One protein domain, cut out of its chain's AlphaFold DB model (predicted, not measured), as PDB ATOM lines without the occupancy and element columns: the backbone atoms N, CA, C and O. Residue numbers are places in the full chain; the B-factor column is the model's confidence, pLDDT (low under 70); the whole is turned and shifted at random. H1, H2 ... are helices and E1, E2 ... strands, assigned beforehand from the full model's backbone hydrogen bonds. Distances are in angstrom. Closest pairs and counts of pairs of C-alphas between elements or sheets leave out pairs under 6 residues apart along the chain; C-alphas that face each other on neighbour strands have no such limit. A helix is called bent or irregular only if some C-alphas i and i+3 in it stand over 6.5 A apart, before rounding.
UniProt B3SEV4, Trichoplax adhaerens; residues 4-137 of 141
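This is residues 4 to 137 of the 141 residues of a protein of Trichoplax adhaerens (UniProt B3SEV4). A small three-stranded sheet, E1, E2 and E3, has H4 over one face, and the bent helix H1 with H3 and H2 lies beyond H4; from this body a long free tail, residues 120 to 137, sticks out, ends in H6 and makes the length. H5 packs on H4. The 134 printed residues hold six named helices and three named strands, in the order E1 E2 H1 H2 H3 H4 H5 E3 H6; the sheet runs E1, E2, E3, antiparallel, and the class is mixed, helices and strands. The whole is loose, with a radius of gyration of the C-alphas of 20.7 A, and elongated, spanning 71 by 39 by 22 A.

E1, residues 4 to 8, and E2, residues 13 to 19, form a hairpin, with N 7 and O 15 at 2.8 A, within hydrogen-bond range. E2 is also the antiparallel neighbour of E3, residues 110 to 116, with N 16 and O 113 at 2.9 A. H1, residues 27 to 47, was assigned as one helix by its hydrogen bonds but is bent: C-alphas 36 and 39 are 9.1 A apart, between arms H1a, 27 to 36, and H1b, 39 to 47. H3, residues 66 to 84, touches H1a at a shallow tilt of 28 degrees, opposite ways; their closest C-alphas, Ala 34 and Cys 70, are 5.3 A apart. H2, residues 52 to 61, touches residues 69 to 73 of H3 alone, at a steep tilt of 52 degrees; the closest C-alphas, Ile 58 and Gln 69, are 5.8 A apart. H4, residues 87 to 96, is on the sheet at a height of 9.5 A, over E1 and E2, in two layers, a helix on one face of a sheet. H1b and H4 touch only at their ends, closest at the C-alphas of Ala 47 and Ala 93, 6.1 A. H5, residues 100 to 105, touches H4 at the C-alphas of Leu 94 and Arg 100, 5.7 A, and only grazes the sheet. H6, residues 129 to 137, touches no helix. Every O i to N i+4 pair is within hydrogen-bond range in H2, H4 and H5, against 2 of 6 in H1a, where 4 of 7 O i to N i+3 pairs are, 4 of 5 in H1b, 13 of 15 in H3 and 3 of 5 in H6.

E1 begins at C-alpha 4, (160.927, 171.983, 72.458). E2 is 18.9 A long, E3 17.8 A and H3 25.5 A. H6 ends at C-alpha 137, (161.654, 196.358, 13.706).

The body without residues 120 to 137 spans 42 by 32 by 22 A. The printed part has no cut, and the link from E3 to H6 is long, 12 residues. The model's pLDDT is under 70 at residues 118 to 137.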
ATOM      1  N   ARG A   4     161.072 171.630  73.875       95.38
ATOM      2  CA  ARG A   4     160.927 171.983  72.458       95.38
ATOM      3  C   ARG A   4     160.984 173.484  72.239       95.38
ATOM      4  O   ARG A   4     160.461 174.257  73.038       95.38
ATOM      5  N   PHE A   5     161.636 173.903  71.162       94.62
ATOM      6  CA  PHE A   5     161.619 175.291  70.716       94.62
ATOM      7  C   PHE A   5     162.019 175.409  69.245       94.62
ATOM      8  O   PHE A   5     162.661 174.529  68.678       94.62
ATOM      9  N   LYS A   6     161.674 176.550  68.646       94.25
ATOM     10  CA  LYS A   6     161.991 176.865  67.252       94.25
ATOM     11  C   LYS A   6     163.324 177.609  67.128       94.25
ATOM     12  O   LYS A   6     163.653 178.470  67.954       94.25
ATOM     13  N   VAL A   7     164.084 177.280  66.090       93.31
ATOM     14  CA  VAL A   7     165.329 177.934  65.678       93.31
ATOM     15  C   VAL A   7     165.161 178.411  64.241       93.31
ATOM     16  O   VAL A   7     165.005 177.598  63.338       93.31
ATOM     17  N   SER A   8     165.202 179.724  64.026       91.38
ATOM     18  CA  SER A   8     165.300 180.297  62.680       91.38
ATOM     19  C   SER A   8     166.742 180.157  62.199       91.38
ATOM     20  O   SER A   8     167.654 180.716  62.825       91.38
ATOM     21  N   VAL A   9     166.934 179.364  61.145       88.56
ATOM     22  CA  VAL A   9     168.235 179.137  60.499       88.56
ATOM     23  C   VAL A   9     168.569 180.350  59.638       88.56
ATOM     24  O   VAL A   9     169.619 180.963  59.818       88.56
ATOM     25  N   ASP A  10     167.612 180.763  58.811       86.25
ATOM     26  CA  ASP A  10     167.643 181.969  57.990       86.25
ATOM     27  C   ASP A  10     166.228 182.589  57.887       86.25
ATOM     28  O   ASP A  10     165.357 182.316  58.719       86.25
ATOM     29  N   SER A  11     165.995 183.474  56.909       84.44
ATOM     30  CA  SER A  11     164.691 184.123  56.696       84.44
ATOM     31  C   SER A  11     163.590 183.182  56.193       84.44
ATOM     32  O   SER A  11     162.411 183.535  56.250       84.44
ATOM     33  N   ASN A  12     163.961 182.020  55.661       88.81
ATOM     34  CA  ASN A  12     163.081 181.093  54.965       88.81
ATOM     35  C   ASN A  12     162.936 179.760  55.706       88.81
ATOM     36  O   ASN A  12     161.919 179.093  55.522       88.81
ATOM     37  N   GLU A  13     163.901 179.373  56.538       91.88
ATOM     38  CA  GLU A  13     163.904 178.102  57.255       91.88
ATOM     39  C   GLU A  13     163.805 178.280  58.775       91.88
ATOM     40  O   GLU A  13     164.590 178.976  59.426       91.88
ATOM     41  N   THR A  14     162.832 177.583  59.364       93.81
ATOM     42  CA  THR A  14     162.696 177.419  60.811       93.81
ATOM     43  C   THR A  14     162.648 175.939  61.156       93.81
ATOM     44  O   THR A  14     161.875 175.180  60.576       93.81
ATOM     45  N   VAL A  15     163.441 175.537  62.143       94.75
ATOM     46  CA  VAL A  15     163.514 174.154  62.616       94.75
ATOM     47  C   VAL A  15     162.982 174.071  64.039       94.75
ATOM     48  O   VAL A  15     163.389 174.849  64.906       94.75
ATOM     49  N   GLU A  16     162.066 173.143  64.296       95.75
ATOM     50  CA  GLU A  16     161.659 172.791  65.654       95.75
ATOM     51  C   GLU A  16     162.577 171.699  66.192       95.75
ATOM     52  O   GLU A  16     162.741 170.641  65.579       95.75
ATOM     53  N   ILE A  17     163.177 171.960  67.350       95.69
ATOM     54  CA  ILE A  17     164.106 171.039  67.993       95.69
ATOM     55  C   ILE A  17     163.688 170.739  69.422       95.69
ATOM     56  O   ILE A  17     163.175 171.603  70.132       95.69
ATOM     57  N   GLU A  18     163.968 169.519  69.857       96.00
ATOM     58  CA  GLU A  18     163.842 169.060  71.233       96.00
ATOM     59  C   GLU A  18     165.234 168.919  71.867       96.00
ATOM     60  O   GLU A  18     166.153 168.358  71.267       96.00
ATOM     61  N   MET A  19     165.410 169.431  73.089       94.50
ATOM     62  CA  MET A  19     166.684 169.369  73.815       94.50
ATOM     63  C   MET A  19     166.519 168.956  75.275       94.50
ATOM     64  O   MET A  19     165.625 169.423  75.980       94.50
ATOM     65  N   VAL A  20     167.470 168.171  75.783       93.75
ATOM     66  CA  VAL A  20     167.560 167.831  77.209       93.75
ATOM     67  C   VAL A  20     168.418 168.865  77.943       93.75
ATOM     68  O   VAL A  20     169.593 169.062  77.620       93.75
ATOM     69  N   LYS A  21     167.846 169.502  78.976       91.75
ATOM     70  CA  LYS A  21     168.508 170.525  79.816       91.75
ATOM     71  C   LYS A  21     169.160 171.654  78.979       91.75
ATOM     72  O   LYS A  21     170.370 171.872  79.088       91.75
ATOM     73  N   PRO A  22     168.401 172.392  78.147       92.56
ATOM     74  CA  PRO A  22     168.936 173.403  77.221       92.56
ATOM     75  C   PRO A  22     169.694 174.559  77.896       92.56
ATOM     76  O   PRO A  22     170.559 175.160  77.262       92.56
ATOM     77  N   SER A  23     169.386 174.862  79.160       92.50
ATOM     78  CA  SER A  23     170.051 175.885  79.980       92.50
ATOM     79  C   SER A  23     171.357 175.410  80.623       92.50
ATOM     80  O   SER A  23     172.092 176.223  81.177       92.50
ATOM     81  N   SER A  24     171.673 174.112  80.556       92.19
ATOM     82  CA  SER A  24     172.935 173.594  81.088       92.19
ATOM     83  C   SER A  24     174.133 174.081  80.271       92.19
ATOM     84  O   SER A  24     174.013 174.401  79.085       92.19
ATOM     85  N   SER A  25     175.295 174.129  80.920       91.81
ATOM     86  CA  SER A  25     176.554 174.536  80.296       91.81
ATOM     87  C   SER A  25     176.894 173.670  79.082       91.81
ATOM     88  O   SER A  25     176.837 172.439  79.143       91.81
ATOM     89  N   ALA A  26     177.293 174.325  77.993       92.19
ATOM     90  CA  ALA A  26     177.765 173.673  76.776       92.19
ATOM     91  C   ALA A  26     179.227 173.201  76.858       92.19
ATOM     92  O   ALA A  26     179.633 172.392  76.034       92.19
ATOM     93  N   LYS A  27     180.003 173.633  77.869       90.94
ATOM     94  CA  LYS A  27     181.460 173.383  77.956       90.94
ATOM     95  C   LYS A  27     181.848 171.911  77.788       90.94
ATOM     96  O   LYS A  27     182.844 171.611  77.144       90.94
ATOM     97  N   LYS A  28     181.038 170.990  78.328       87.69
ATOM     98  CA  LYS A  28     181.278 169.538  78.238       87.69
ATOM     99  C   LYS A  28     181.184 168.979  76.808       87.69
ATOM    100  O   LYS A  28     181.637 167.866  76.575       87.69
ATOM    101  N   CYS A  29     180.573 169.712  75.877       86.19
ATOM    102  CA  CYS A  29     180.434 169.310  74.479       86.19
ATOM    103  C   CYS A  29     181.616 169.777  73.616       86.19
ATOM    104  O   CYS A  29     181.845 169.182  72.571       86.19
ATOM    105  N   ASN A  30     182.374 170.793  74.048       89.50
ATOM    106  CA  ASN A  30     183.345 171.498  73.203       89.50
ATOM    107  C   ASN A  30     184.407 170.581  72.598       89.50
ATOM    108  O   ASN A  30     184.638 170.642  71.398       89.50
ATOM    109  N   SER A  31     185.022 169.717  73.407       85.56
ATOM    110  CA  SER A  31     186.077 168.813  72.936       85.56
ATOM    111  C   SER A  31     185.573 167.774  71.937       85.56
ATOM    112  O   SER A  31     186.326 167.355  71.067       85.56
ATOM    113  N   LYS A  32     184.305 167.362  72.054       87.19
ATOM    114  CA  LYS A  32     183.691 166.398  71.136       87.19
ATOM    115  C   LYS A  32     183.383 167.054  69.798       87.19
ATOM    116  O   LYS A  32     183.792 166.536  68.774       87.19
ATOM    117  N   ILE A  33     182.735 168.218  69.839       92.94
ATOM    118  CA  ILE A  33     182.285 168.895  68.620       92.94
ATOM    119  C   ILE A  33     183.416 169.576  67.858       92.94
ATOM    120  O   ILE A  33     183.273 169.806  66.668       92.94
ATOM    121  N   ALA A  34     184.524 169.928  68.519       93.19
ATOM    122  CA  ALA A  34     185.631 170.616  67.858       93.19
ATOM    123  C   ALA A  34     186.192 169.816  66.674       93.19
ATOM    124  O   ALA A  34     186.461 170.405  65.630       93.19
ATOM    125  N   LYS A  35     186.285 168.490  66.827       90.44
ATOM    126  CA  LYS A  35     186.774 167.573  65.790       90.44
ATOM    127  C   LYS A  35     185.839 167.520  64.585       90.44
ATOM    128  O   LYS A  35     186.278 167.630  63.448       90.44
ATOM    129  N   ASP A  36     184.539 167.434  64.848       93.38
ATOM    130  CA  ASP A  36     183.530 167.286  63.795       93.38
ATOM    131  C   ASP A  36     183.221 168.622  63.091       93.38
ATOM    132  O   ASP A  36     182.707 168.641  61.976       93.38
ATOM    133  N   ILE A  37     183.552 169.759  63.716       93.94
ATOM    134  CA  ILE A  37     183.474 171.083  63.081       93.94
ATOM    135  C   ILE A  37     184.617 171.282  62.077       93.94
ATOM    136  O   ILE A  37     184.398 171.865  61.013       93.94
ATOM    137  N   GLY A  38     185.836 170.853  62.419       89.94
ATOM    138  CA  GLY A  38     187.006 170.993  61.555       89.94
ATOM    139  C   GLY A  38     187.199 172.428  61.046       89.94
ATOM    140  O   GLY A  38     187.120 173.395  61.803       89.94
ATOM    141  N   THR A  39     187.440 172.589  59.741       91.06
ATOM    142  CA  THR A  39     187.768 173.882  59.106       91.06
ATOM    143  C   THR A  39     186.654 174.929  59.182       91.06
ATOM    144  O   THR A  39     186.936 176.128  59.083       91.06
ATOM    145  N   GLU A  40     185.412 174.507  59.431       93.88
ATOM    146  CA  GLU A  40     184.246 175.392  59.549       93.88
ATOM    147  C   GLU A  40     184.204 176.178  60.864       93.88
ATOM    148  O   GLU A  40     183.344 177.043  61.067       93.88
ATOM    149  N   TRP A  41     185.169 175.959  61.762       95.81
ATOM    150  CA  TRP A  41     185.256 176.685  63.027       95.81
ATOM    151  C   TRP A  41     185.320 178.205  62.827       95.81
ATOM    152  O   TRP A  41     184.816 178.955  63.662       95.81
ATOM    153  N   LYS A  42     185.874 178.680  61.704       95.38
ATOM    154  CA  LYS A  42     185.935 180.111  61.353       95.38
ATOM    155  C   LYS A  42     184.547 180.674  61.040       95.38
ATOM    156  O   LYS A  42     184.222 181.783  61.468       95.38
ATOM    157  N   THR A  43     183.715 179.908  60.335       94.38
ATOM    158  CA  THR A  43     182.308 180.239  60.067       94.38
ATOM    159  C   THR A  43     181.537 180.328  61.384       94.38
ATOM    160  O   THR A  43     180.864 181.327  61.654       94.38
ATOM    161  N   LEU A  44     181.738 179.351  62.273       95.12
ATOM    162  CA  LEU A  44     181.139 179.353  63.606       95.12
ATOM    163  C   LEU A  44     181.628 180.525  64.477       95.12
ATOM    164  O   LEU A  44     180.832 181.164  65.166       95.12
ATOM    165  N   ALA A  45     182.917 180.870  64.412       95.12
ATOM    166  CA  ALA A  45     183.490 182.013  65.122       95.12
ATOM    167  C   ALA A  45     182.810 183.329  64.713       95.12
ATOM    168  O   ALA A  45     182.452 184.147  65.565       95.12
ATOM    169  N   ARG A  46     182.554 183.508  63.409       93.50
ATOM    170  CA  ARG A  46     181.811 184.662  62.877       93.50
ATOM    171  C   ARG A  46     180.367 184.682  63.377       93.50
ATOM    172  O   ARG A  46     179.887 185.742  63.776       93.50
ATOM    173  N   ALA A  47     179.700 183.530  63.462       90.69
ATOM    174  CA  ALA A  47     178.363 183.433  64.057       90.69
ATOM    175  C   ALA A  47     178.350 183.792  65.557       90.69
ATOM    176  O   ALA A  47     177.383 184.371  66.060       90.69
ATOM    177  N   PHE A  48     179.450 183.526  66.268       91.38
ATOM    178  CA  PHE A  48     179.680 183.988  67.639       91.38
ATOM    179  C   PHE A  48     180.100 185.457  67.756       91.38
ATOM    180  O   PHE A  48     180.271 185.948  68.876       91.38
ATOM    181  N   LYS A  49     180.211 186.177  66.632       91.75
ATOM    182  CA  LYS A  49     180.704 187.560  66.549       91.75
ATOM    183  C   LYS A  49     182.130 187.716  67.086       91.75
ATOM    184  O   LYS A  49     182.479 188.754  67.643       91.75
ATOM    185  N   ILE A  50     182.955 186.680  66.942       93.12
ATOM    186  CA  ILE A  50     184.392 186.765  67.198       93.12
ATOM    187  C   ILE A  50     185.022 187.523  66.027       93.12
ATOM    188  O   ILE A  50     184.793 187.189  64.865       93.12
ATOM    189  N   GLY A  51     185.774 188.582  66.332       94.31
ATOM    190  CA  GLY A  51     186.364 189.450  65.317       94.31
ATOM    191  C   GLY A  51     187.527 188.788  64.575       94.31
ATOM    192  O   GLY A  51     188.204 187.915  65.114       94.31
ATOM    193  N   GLN A  52     187.814 189.260  63.358       95.81
ATOM    194  CA  GLN A  52     188.888 188.708  62.521       95.81
ATOM    195  C   GLN A  52     190.266 188.759  63.203       95.81
ATOM    196  O   GLN A  52     191.075 187.859  63.009       95.81
ATOM    197  N   ARG A  53     190.515 189.761  64.059       96.69
ATOM    198  CA  ARG A  53     191.743 189.854  64.867       96.69
ATOM    199  C   ARG A  53     191.918 188.646  65.792       96.69
ATOM    200  O   ARG A  53     192.995 188.065  65.831       96.69
ATOM    201  N   ASP A  54     190.860 188.259  66.503       96.75
ATOM    202  CA  ASP A  54     190.887 187.101  67.403       96.75
ATOM    203  C   ASP A  54     191.013 185.792  66.618       96.75
ATOM    204  O   ASP A  54     191.745 184.898  67.026       96.75
ATOM    205  N   ILE A  55     190.337 185.692  65.467       96.50
ATOM    206  CA  ILE A  55     190.452 184.533  64.570       96.50
ATOM    207  C   ILE A  55     191.903 184.369  64.099       96.50
ATOM    208  O   ILE A  55     192.448 183.272  64.179       96.50
ATOM    209  N   ASN A  56     192.547 185.452  63.657       96.56
ATOM    210  CA  ASN A  56     193.946 185.422  63.224       96.56
ATOM    211  C   ASN A  56     194.883 185.041  64.375       96.56
ATOM    212  O   ASN A  56     195.816 184.272  64.164       96.56
ATOM    213  N   LYS A  57     194.610 185.535  65.588       96.75
ATOM    214  CA  LYS A  57     195.363 185.162  66.788       96.75
ATOM    215  C   LYS A  57     195.272 183.658  67.068       96.75
ATOM    216  O   LYS A  57     196.304 183.025  67.241       96.75
ATOM    217  N   ILE A  58     194.070 183.080  67.026       96.25
ATOM    218  CA  ILE A  58     193.856 181.632  67.213       96.25
ATOM    219  C   ILE A  58     194.621 180.816  66.160       96.25
ATOM    220  O   ILE A  58     195.261 179.823  66.494       96.25
ATOM    221  N   ILE A  59     194.582 181.248  64.893       96.12
ATOM    222  CA  ILE A  59     195.315 180.592  63.798       96.12
ATOM    223  C   ILE A  59     196.824 180.628  64.056       96.12
ATOM    224  O   ILE A  59     197.492 179.616  63.865       96.12
ATOM    225  N   ALA A  60     197.360 181.774  64.482       95.19
ATOM    226  CA  ALA A  60     198.785 181.927  64.753       95.19
ATOM    227  C   ALA A  60     199.245 181.086  65.956       95.19
ATOM    228  O   ALA A  60     200.309 180.480  65.897       95.19
ATOM    229  N   GLU A  61     198.440 181.021  67.020       94.25
ATOM    230  CA  GLU A  61     198.761 180.280  68.248       94.25
ATOM    231  C   GLU A  61     198.640 178.756  68.087       94.25
ATOM    232  O   GLU A  61     199.338 178.021  68.777       94.25
ATOM    233  N   ASN A  62     197.785 178.274  67.176       91.62
ATOM    234  CA  ASN A  62     197.507 176.844  66.969       91.62
ATOM    235  C   ASN A  62     197.676 176.431  65.497       91.62
ATOM    236  O   ASN A  62     196.846 175.720  64.927       91.62
ATOM    237  N   ASN A  63     198.736 176.903  64.840       87.38
ATOM    238  CA  ASN A  63     198.933 176.726  63.395       87.38
ATOM    239  C   ASN A  63     199.011 175.253  62.928       87.38
ATOM    240  O   ASN A  63     198.699 174.977  61.773       87.38
ATOM    241  N   GLY A  64     199.372 174.318  63.812       88.81
ATOM    242  CA  GLY A  64     199.560 172.900  63.491       88.81
ATOM    243  C   GLY A  64     198.307 172.023  63.592       88.81
ATOM    244  O   GLY A  64     198.367 170.860  63.208       88.81
ATOM    245  N   SER A  65     197.184 172.538  64.107       94.12
ATOM    246  CA  SER A  65     196.004 171.714  64.398       94.12
ATOM    247  C   SER A  65     194.703 172.508  64.292       94.12
ATOM    248  O   SER A  65     194.432 173.427  65.065       94.12
ATOM    249  N   VAL A  66     193.867 172.138  63.317       93.88
ATOM    250  CA  VAL A  66     192.535 172.739  63.123       93.88
ATOM    251  C   VAL A  66     191.617 172.423  64.307       93.88
ATOM    252  O   VAL A  66     190.836 173.283  64.723       93.88
ATOM    253  N   ASP A  67     191.755 171.232  64.887       92.69
ATOM    254  CA  ASP A  67     191.006 170.812  66.070       92.69
ATOM    255  C   ASP A  67     191.337 171.705  67.271       92.69
ATOM    256  O   ASP A  67     190.423 172.171  67.960       92.69
ATOM    257  N   ASP A  68     192.620 172.020  67.481       93.81
ATOM    258  CA  ASP A  68     193.055 172.899  68.572       93.81
ATOM    259  C   ASP A  68     192.613 174.345  68.339       93.81
ATOM    260  O   ASP A  68     192.138 174.998  69.271       93.81
ATOM    261  N   GLN A  69     192.645 174.830  67.091       95.75
ATOM    262  CA  GLN A  69     192.062 176.131  66.738       95.75
ATOM    263  C   GLN A  69     190.567 176.187  67.090       95.75
ATOM    264  O   GLN A  69     190.100 177.141  67.722       95.75
ATOM    265  N   CYS A  70     189.802 175.152  66.726       96.50
ATOM    266  CA  CYS A  70     188.377 175.086  67.031       96.50
ATOM    267  C   CYS A  70     188.122 174.985  68.542       96.50
ATOM    268  O   CYS A  70     187.263 175.692  69.082       96.50
ATOM    269  N   ALA A  71     188.880 174.149  69.252       94.19
ATOM    270  CA  ALA A  71     188.779 173.998  70.699       94.19
ATOM    271  C   ALA A  71     189.107 175.310  71.430       94.19
ATOM    272  O   ALA A  71     188.373 175.709  72.344       94.19
ATOM    273  N   GLN A  72     190.148 176.027  70.993       95.06
ATOM    274  CA  GLN A  72     190.518 177.328  71.541       95.06
ATOM    275  C   GLN A  72     189.428 178.373  71.278       95.06
ATOM    276  O   GLN A  72     189.039 179.092  72.201       95.06
ATOM    277  N   MET A  73     188.872 178.424  70.064       96.44
ATOM    278  CA  MET A  73     187.755 179.311  69.725       96.44
ATOM    279  C   MET A  73     186.536 179.057  70.627       96.44
ATOM    280  O   MET A  73     185.978 179.995  71.208       96.44
ATOM    281  N   LEU A  74     186.156 177.789  70.813       95.56
ATOM    282  CA  LEU A  74     185.043 177.400  71.681       95.56
ATOM    283  C   LEU A  74     185.314 177.745  73.152       95.56
ATOM    284  O   LEU A  74     184.406 178.202  73.850       95.56
ATOM    285  N   SER A  75     186.548 177.551  73.624       93.25
ATOM    286  CA  SER A  75     186.978 177.923  74.977       93.25
ATOM    287  C   SER A  75     186.918 179.437  75.191       93.25
ATOM    288  O   SER A  75     186.309 179.911  76.154       93.25
ATOM    289  N   MET A  76     187.450 180.214  74.246       93.50
ATOM    290  CA  MET A  76     187.416 181.674  74.267       93.50
ATOM    291  C   MET A  76     185.977 182.195  74.320       93.50
ATOM    292  O   MET A  76     185.647 183.040  75.158       93.50
ATOM    293  N   TYR A  77     185.094 181.670  73.471       94.31
ATOM    294  CA  TYR A  77     183.687 182.059  73.473       94.31
ATOM    295  C   TYR A  77     182.975 181.671  74.776       94.31
ATOM    296  O   TYR A  77     182.227 182.479  75.336       94.31
ATOM    297  N   ALA A  78     183.237 180.470  75.301       93.50
ATOM    298  CA  ALA A  78     182.690 180.018  76.576       93.50
ATOM    299  C   ALA A  78     183.114 180.926  77.741       93.50
ATOM    300  O   ALA A  78     182.289 181.238  78.604       93.50
ATOM    301  N   SER A  79     184.367 181.381  77.749       92.94
ATOM    302  CA  SER A  79     184.892 182.326  78.740       92.94
ATOM    303  C   SER A  79     184.232 183.700  78.622       92.94
ATOM    304  O   SER A  79     183.767 184.232  79.626       92.94
ATOM    305  N   ARG A  80     184.069 184.232  77.401       92.81
ATOM    306  CA  ARG A  80     183.379 185.517  77.152       92.81
ATOM    307  C   ARG A  80     181.903 185.497  77.557       92.81
ATOM    308  O   ARG A  80     181.373 186.504  78.011       92.81
ATOM    309  N   LYS A  81     181.212 184.370  77.360       91.75
ATOM    310  CA  LYS A  81     179.777 184.232  77.670       91.75
ATOM    311  C   LYS A  81     179.486 183.813  79.107       91.75
ATOM    312  O   LYS A  81     178.361 184.021  79.566       91.75
ATOM    313  N   GLY A  82     180.432 183.183  79.800       92.69
ATOM    314  CA  GLY A  82     180.241 182.697  81.164       92.69
ATOM    315  C   GLY A  82     178.993 181.815  81.296       92.69
ATOM    316  O   GLY A  82     178.849 180.803  80.606       92.69
ATOM    317  N   ARG A  83     178.056 182.212  82.169       91.12
ATOM    318  CA  ARG A  83     176.803 181.473  82.431       91.12
ATOM    319  C   ARG A  83     175.861 181.416  81.222       91.12
ATOM    320  O   ARG A  83     175.048 180.502  81.133       91.12
ATOM    321  N   SER A  84     175.983 182.344  80.271       92.62
ATOM    322  CA  SER A  84     175.168 182.352  79.052       92.62
ATOM    323  C   SER A  84     175.633 181.335  78.005       92.62
ATOM    324  O   SER A  84     174.933 181.128  77.008       92.62
ATOM    325  N   TYR A  85     176.779 180.673  78.215       94.06
ATOM    326  CA  TYR A  85     177.267 179.603  77.345       94.06
ATOM    327  C   TYR A  85     176.509 178.287  77.575       94.06
ATOM    328  O   TYR A  85     177.009 177.308  78.135       94.06
ATOM    329  N   THR A  86     175.248 178.292  77.162       94.94
ATOM    330  CA  THR A  86     174.312 177.179  77.330       94.94
ATOM    331  C   THR A  86     174.282 176.278  76.099       94.94
ATOM    332  O   THR A  86     174.578 176.725  74.987       94.94
ATOM    333  N   LYS A  87     173.847 175.020  76.263       94.44
ATOM    334  CA  LYS A  87     173.619 174.096  75.136       94.44
ATOM    335  C   LYS A  87     172.724 174.717  74.067       94.44
ATOM    336  O   LYS A  87     173.022 174.614  72.882       94.44
ATOM    337  N   ARG A  88     171.659 175.414  74.477       94.44
ATOM    338  CA  ARG A  88     170.749 176.113  73.558       94.44
ATOM    339  C   ARG A  88     171.454 177.190  72.740       94.44
ATOM    340  O   ARG A  88     171.177 177.317  71.551       94.44
ATOM    341  N   ALA A  89     172.324 177.982  73.365       93.69
ATOM    342  CA  ALA A  89     173.070 179.024  72.664       93.69
ATOM    343  C   ALA A  89     174.028 178.424  71.626       93.69
ATOM    344  O   ALA A  89     174.107 178.931  70.508       93.69
ATOM    345  N   LEU A  90     174.696 177.323  71.979       94.81
ATOM    346  CA  LEU A  90     175.595 176.604  71.081       94.81
ATOM    347  C   LEU A  90     174.849 175.984  69.890       94.81
ATOM    348  O   LEU A  90     175.217 176.252  68.752       94.81
ATOM    349  N   VAL A  91     173.753 175.253  70.122       95.06
ATOM    350  CA  VAL A  91     172.956 174.647  69.034       95.06
ATOM    351  C   VAL A  91     172.410 175.707  68.077       95.06
ATOM    352  O   VAL A  91     172.508 175.546  66.866       95.06
ATOM    353  N   LYS A  92     171.909 176.841  68.584       93.69
ATOM    354  CA  LYS A  92     171.464 177.945  67.717       93.69
ATOM    355  C   LYS A  92     172.579 178.465  66.807       93.69
ATOM    356  O   LYS A  92     172.303 178.808  65.664       93.69
ATOM    357  N   ALA A  93     173.807 178.566  67.313       93.50
ATOM    358  CA  ALA A  93     174.935 179.035  66.517       93.50
ATOM    359  C   ALA A  93     175.376 178.001  65.475       93.50
ATOM    360  O   ALA A  93     175.631 178.383  64.338       93.50
ATOM    361  N   LEU A  94     175.388 176.714  65.834       94.88
ATOM    362  CA  LEU A  94     175.673 175.621  64.901       94.88
ATOM    363  C   LEU A  94     174.689 175.628  63.728       94.88
ATOM    364  O   LEU A  94     175.111 175.681  62.579       94.88
ATOM    365  N   PHE A  95     173.386 175.714  64.009       93.88
ATOM    366  CA  PHE A  95     172.349 175.786  62.975       93.88
ATOM    367  C   PHE A  95     172.541 176.987  62.045       93.88
ATOM    368  O   PHE A  95     172.522 176.835  60.829       93.88
ATOM    369  N   LYS A  96     172.793 178.176  62.605       90.94
ATOM    370  CA  LYS A  96     173.046 179.395  61.819       90.94
ATOM    371  C   LYS A  96     174.342 179.363  61.010       90.94
ATOM    372  O   LYS A  96     174.497 180.168  60.101       90.94
ATOM    373  N   SER A  97     175.266 178.474  61.359       91.44
ATOM    374  CA  SER A  97     176.547 178.306  60.668       91.44
ATOM    375  C   SER A  97     176.516 177.155  59.659       91.44
ATOM    376  O   SER A  97     177.566 176.777  59.162       91.44
ATOM    377  N   GLY A  98     175.350 176.546  59.405       91.50
ATOM    378  CA  GLY A  98     175.233 175.361  58.547       91.50
ATOM    379  C   GLY A  98     175.718 174.056  59.193       91.50
ATOM    380  O   GLY A  98     175.623 172.997  58.586       91.50
ATOM    381  N   LEU A  99     176.156 174.089  60.454       94.12
ATOM    382  CA  LEU A  99     176.713 172.956  61.206       94.12
ATOM    383  C   LEU A  99     175.631 172.178  61.962       94.12
ATOM    384  O   LEU A  99     175.802 171.773  63.113       94.12
ATOM    385  N   ARG A 100     174.465 172.015  61.334       93.50
ATOM    386  CA  ARG A 100     173.325 171.320  61.936       93.50
ATOM    387  C   ARG A 100     173.643 169.845  62.215       93.50
ATOM    388  O   ARG A 100     173.311 169.382  63.305       93.50
ATOM    389  N   SER A 101     174.303 169.155  61.283       93.25
ATOM    390  CA  SER A 101     174.687 167.740  61.423       93.25
ATOM    391  C   SER A 101     175.488 167.500  62.700       93.25
ATOM    392  O   SER A 101     175.078 166.692  63.521       93.25
ATOM    393  N   VAL A 102     176.504 168.328  62.967       94.81
ATOM    394  CA  VAL A 102     177.322 168.267  64.193       94.81
ATOM    395  C   VAL A 102     176.459 168.287  65.465       94.81
ATOM    396  O   VAL A 102     176.702 167.549  66.421       94.81
ATOM    397  N   ALA A 103     175.418 169.125  65.511       93.56
ATOM    398  CA  ALA A 103     174.531 169.185  66.672       93.56
ATOM    399  C   ALA A 103     173.680 167.908  66.841       93.56
ATOM    400  O   ALA A 103     173.414 167.495  67.976       93.56
ATOM    401  N   GLU A 104     173.244 167.305  65.735       93.31
ATOM    402  CA  GLU A 104     172.452 166.070  65.715       93.31
ATOM    403  C   GLU A 104     173.323 164.846  66.047       93.31
ATOM    404  O   GLU A 104     172.964 164.073  66.941       93.31
ATOM    405  N   ASP A 105     174.508 164.734  65.443       93.19
ATOM    406  CA  ASP A 105     175.448 163.617  65.604       93.19
ATOM    407  C   ASP A 105     175.945 163.493  67.050       93.19
ATOM    408  O   ASP A 105     175.987 162.406  67.636       93.19
ATOM    409  N   HIS A 106     176.195 164.627  67.710       90.75
ATOM    410  CA  HIS A 106     176.541 164.655  69.133       90.75
ATOM    411  C   HIS A 106     175.335 164.622  70.079       90.75
ATOM    412  O   HIS A 106     175.489 164.848  71.288       90.75
ATOM    413  N   ARG A 107     174.133 164.344  69.559       89.81
ATOM    414  CA  ARG A 107     172.878 164.232  70.318       89.81
ATOM    415  C   ARG A 107     172.620 165.447  71.214       89.81
ATOM    416  O   ARG A 107     172.092 165.326  72.322       89.81
ATOM    417  N   MET A 108     173.016 166.638  70.761       90.50
ATOM    418  CA  MET A 108     172.759 167.878  71.494       90.50
ATOM    419  C   MET A 108     171.285 168.269  71.404       90.50
ATOM    420  O   MET A 108     170.719 168.789  72.371       90.50
ATOM    421  N   CYS A 109     170.670 167.996  70.257       93.50
ATOM    422  CA  CYS A 109     169.252 168.178  69.993       93.50
ATOM    423  C   CYS A 109     168.707 167.038  69.131       93.50
ATOM    424  O   CYS A 109     169.460 166.336  68.462       93.50
ATOM    425  N   LYS A 110     167.383 166.899  69.124       94.19
ATOM    426  CA  LYS A 110     166.638 166.097  68.155       94.19
ATOM    427  C   LYS A 110     165.799 167.040  67.304       94.19
ATOM    428  O   LYS A 110     165.014 167.808  67.863       94.19
ATOM    429  N   VAL A 111     165.949 166.995  65.985       93.00
ATOM    430  CA  VAL A 111     165.064 167.746  65.093       93.00
ATOM    431  C   VAL A 111     163.717 167.039  65.012       93.00
ATOM    432  O   VAL A 111     163.644 165.829  64.815       93.00
ATOM    433  N   ILE A 112     162.653 167.805  65.235       94.81
ATOM    434  CA  ILE A 112     161.271 167.323  65.226       94.81
ATOM    435  C   ILE A 112     160.630 167.609  63.874       94.81
ATOM    436  O   ILE A 112     159.995 166.735  63.295       94.81
ATOM    437  N   SER A 113     160.813 168.823  63.359       92.62
ATOM    438  CA  SER A 113     160.241 169.239  62.084       92.62
ATOM    439  C   SER A 113     161.032 170.395  61.478       92.62
ATOM    440  O   SER A 113     161.671 171.187  62.176       92.62
ATOM    441  N   THR A 114     160.988 170.493  60.152       91.06
ATOM    442  CA  THR A 114     161.604 171.576  59.384       91.06
ATOM    443  C   THR A 114     160.530 172.269  58.568       91.06
ATOM    444  O   THR A 114     159.803 171.618  57.821       91.06
ATOM    445  N   TYR A 115     160.460 173.588  58.676       88.38
ATOM    446  CA  TYR A 115     159.535 174.422  57.921       88.38
ATOM    447  C   TYR A 115     160.334 175.305  56.971       88.38
ATOM    448  O   TYR A 115     161.151 176.111  57.419       88.38
ATOM    449  N   LYS A 116     160.083 175.165  55.667       87.44
ATOM    450  CA  LYS A 116     160.630 176.036  54.623       87.44
ATOM    451  C   LYS A 116     159.504 176.884  54.050       87.44
ATOM    452  O   LYS A 116     158.583 176.362  53.422       87.44
ATOM    453  N   ASN A 117     159.578 178.194  54.253       74.69
ATOM    454  CA  ASN A 117     158.679 179.135  53.608       74.69
ATOM    455  C   ASN A 117     159.024 179.187  52.121       74.69
ATOM    456  O   ASN A 117     159.967 179.859  51.703       74.69
ATOM    457  N   SER A 118     158.240 178.471  51.320       62.41
ATOM    458  CA  SER A 118     158.303 178.526  49.863       62.41
ATOM    459  C   SER A 118     157.754 179.869  49.383       62.41
ATOM    460  O   SER A 118     156.640 179.957  48.872       62.41
ATOM    461  N   LYS A 119     158.525 180.950  49.535       57.06
ATOM    462  CA  LYS A 119     158.320 182.123  48.683       57.06
ATOM    463  C   LYS A 119     158.716 181.694  47.275       57.06
ATOM    464  O   LYS A 119     159.902 181.621  46.967       57.06
ATOM    465  N   ARG A 120     157.724 181.385  46.438       51.03
ATOM    466  CA  ARG A 120     157.894 181.284  44.985       51.03
ATOM    467  C   ARG A 120     158.536 182.592  44.505       51.03
ATOM    468  O   ARG A 120     157.845 183.587  44.343       51.03
ATOM    469  N   LYS A 121     159.856 182.621  44.306       46.66
ATOM    470  CA  LYS A 121     160.495 183.583  43.401       46.66
ATOM    471  C   LYS A 121     160.519 182.928  42.026       46.66
ATOM    472  O   LYS A 121     161.544 182.426  41.590       46.66
ATOM    473  N   SER A 122     159.368 182.884  41.367       49.38
ATOM    474  CA  SER A 122     159.312 182.673  39.922       49.38
ATOM    475  C   SER A 122     159.526 184.024  39.245       49.38
ATOM    476  O   SER A 122     158.569 184.638  38.800       49.38
ATOM    477  N   ASN A 123     160.772 184.490  39.198       49.88
ATOM    478  CA  ASN A 123     161.194 185.459  38.188       49.88
ATOM    479  C   ASN A 123     162.282 184.792  37.347       49.88
ATOM    480  O   ASN A 123     163.440 185.193  37.366       49.88
ATOM    481  N   THR A 124     161.902 183.734  36.636       43.59
ATOM    482  CA  THR A 124     162.577 183.379  35.391       43.59
ATOM    483  C   THR A 124     162.033 184.361  34.363       43.59
ATOM    484  O   THR A 124     160.940 184.168  33.833       43.59
ATOM    485  N   VAL A 125     162.733 185.475  34.150       49.16
ATOM    486  CA  VAL A 125     162.549 186.234  32.911       49.16
ATOM    487  C   VAL A 125     162.980 185.270  31.812       49.16
ATOM    488  O   VAL A 125     164.135 184.858  31.773       49.16
ATOM    489  N   LYS A 126     162.030 184.808  30.999       50.53
ATOM    490  CA  LYS A 126     162.352 184.078  29.778       50.53
ATOM    491  C   LYS A 126     163.001 185.099  28.845       50.53
ATOM    492  O   LYS A 126     162.322 186.005  28.376       50.53
ATOM    493  N   GLU A 127     164.302 184.980  28.611       50.34
ATOM    494  CA  GLU A 127     165.069 185.829  27.682       50.34
ATOM    495  C   GLU A 127     164.687 185.631  26.198       50.34
ATOM    496  O   GLU A 127     165.318 186.213  25.319       50.34
ATOM    497  N   ASP A 128     163.623 184.877  25.897       54.44
ATOM    498  CA  ASP A 128     163.200 184.579  24.524       54.44
ATOM    499  C   ASP A 128     162.284 185.649  23.892       54.44
ATOM    500  O   ASP A 128     162.245 185.770  22.666       54.44
ATOM    501  N   ASP A 129     161.600 186.490  24.678       52.78
ATOM    502  CA  ASP A 129     160.654 187.476  24.118       52.78
ATOM    503  C   ASP A 129     161.340 188.763  23.614       52.78
ATOM    504  O   ASP A 129     160.834 189.449  22.720       52.78
ATOM    505  N   THR A 130     162.537 189.084  24.117       54.50
ATOM    506  CA  THR A 130     163.292 190.282  23.704       54.50
ATOM    507  C   THR A 130     163.849 190.164  22.282       54.50
ATOM    508  O   THR A 130     163.881 191.151  21.543       54.50
ATOM    509  N   ILE A 131     164.233 188.956  21.855       58.47
ATOM    510  CA  ILE A 131     164.771 188.719  20.505       58.47
ATOM    511  C   ILE A 131     163.656 188.802  19.448       58.47
ATOM    512  O   ILE A 131     163.882 189.324  18.352       58.47
ATOM    513  N   ALA A 132     162.437 188.360  19.773       59.28
ATOM    514  CA  ALA A 132     161.292 188.442  18.866       59.28
ATOM    515  C   ALA A 132     160.839 189.893  18.609       59.28
ATOM    516  O   ALA A 132     160.441 190.225  17.489       59.28
ATOM    517  N   TYR A 133     160.945 190.773  19.611       56.00
ATOM    518  CA  TYR A 133     160.594 192.189  19.464       56.00
ATOM    519  C   TYR A 133     161.597 192.961  18.593       56.00
ATOM    520  O   TYR A 133     161.200 193.772  17.757       56.00
ATOM    521  N   LEU A 134     162.896 192.670  18.724       57.75
ATOM    522  CA  LEU A 134     163.930 193.341  17.929       57.75
ATOM    523  C   LEU A 134     163.911 192.906  16.458       57.75
ATOM    524  O   LEU A 134     164.039 193.753  15.578       57.75
ATOM    525  N   LYS A 135     163.643 191.626  16.161       59.75
ATOM    526  CA  LYS A 135     163.585 191.135  14.771       59.75
ATOM    527  C   LYS A 135     162.420 191.693  13.946       59.75
ATOM    528  O   LYS A 135     162.515 191.702  12.724       59.75
ATOM    529  N   ARG A 136     161.339 192.183  14.568       54.16
ATOM    530  CA  ARG A 136     160.206 192.793  13.841       54.16
ATOM    531  C   ARG A 136     160.465 194.226  13.368       54.16
ATOM    532  O   ARG A 136     159.806 194.662  12.430       54.16
ATOM    533  N   ASN A 137     161.416 194.935  13.977       54.22
ATOM    534  CA  ASN A 137     161.654 196.358  13.706       54.22
ATOM    535  C   ASN A 137     162.870 196.633  12.806       54.22
ATOM    536  O   ASN A 137     163.115 197.784  12.466       54.22
TER     537      ASN A 137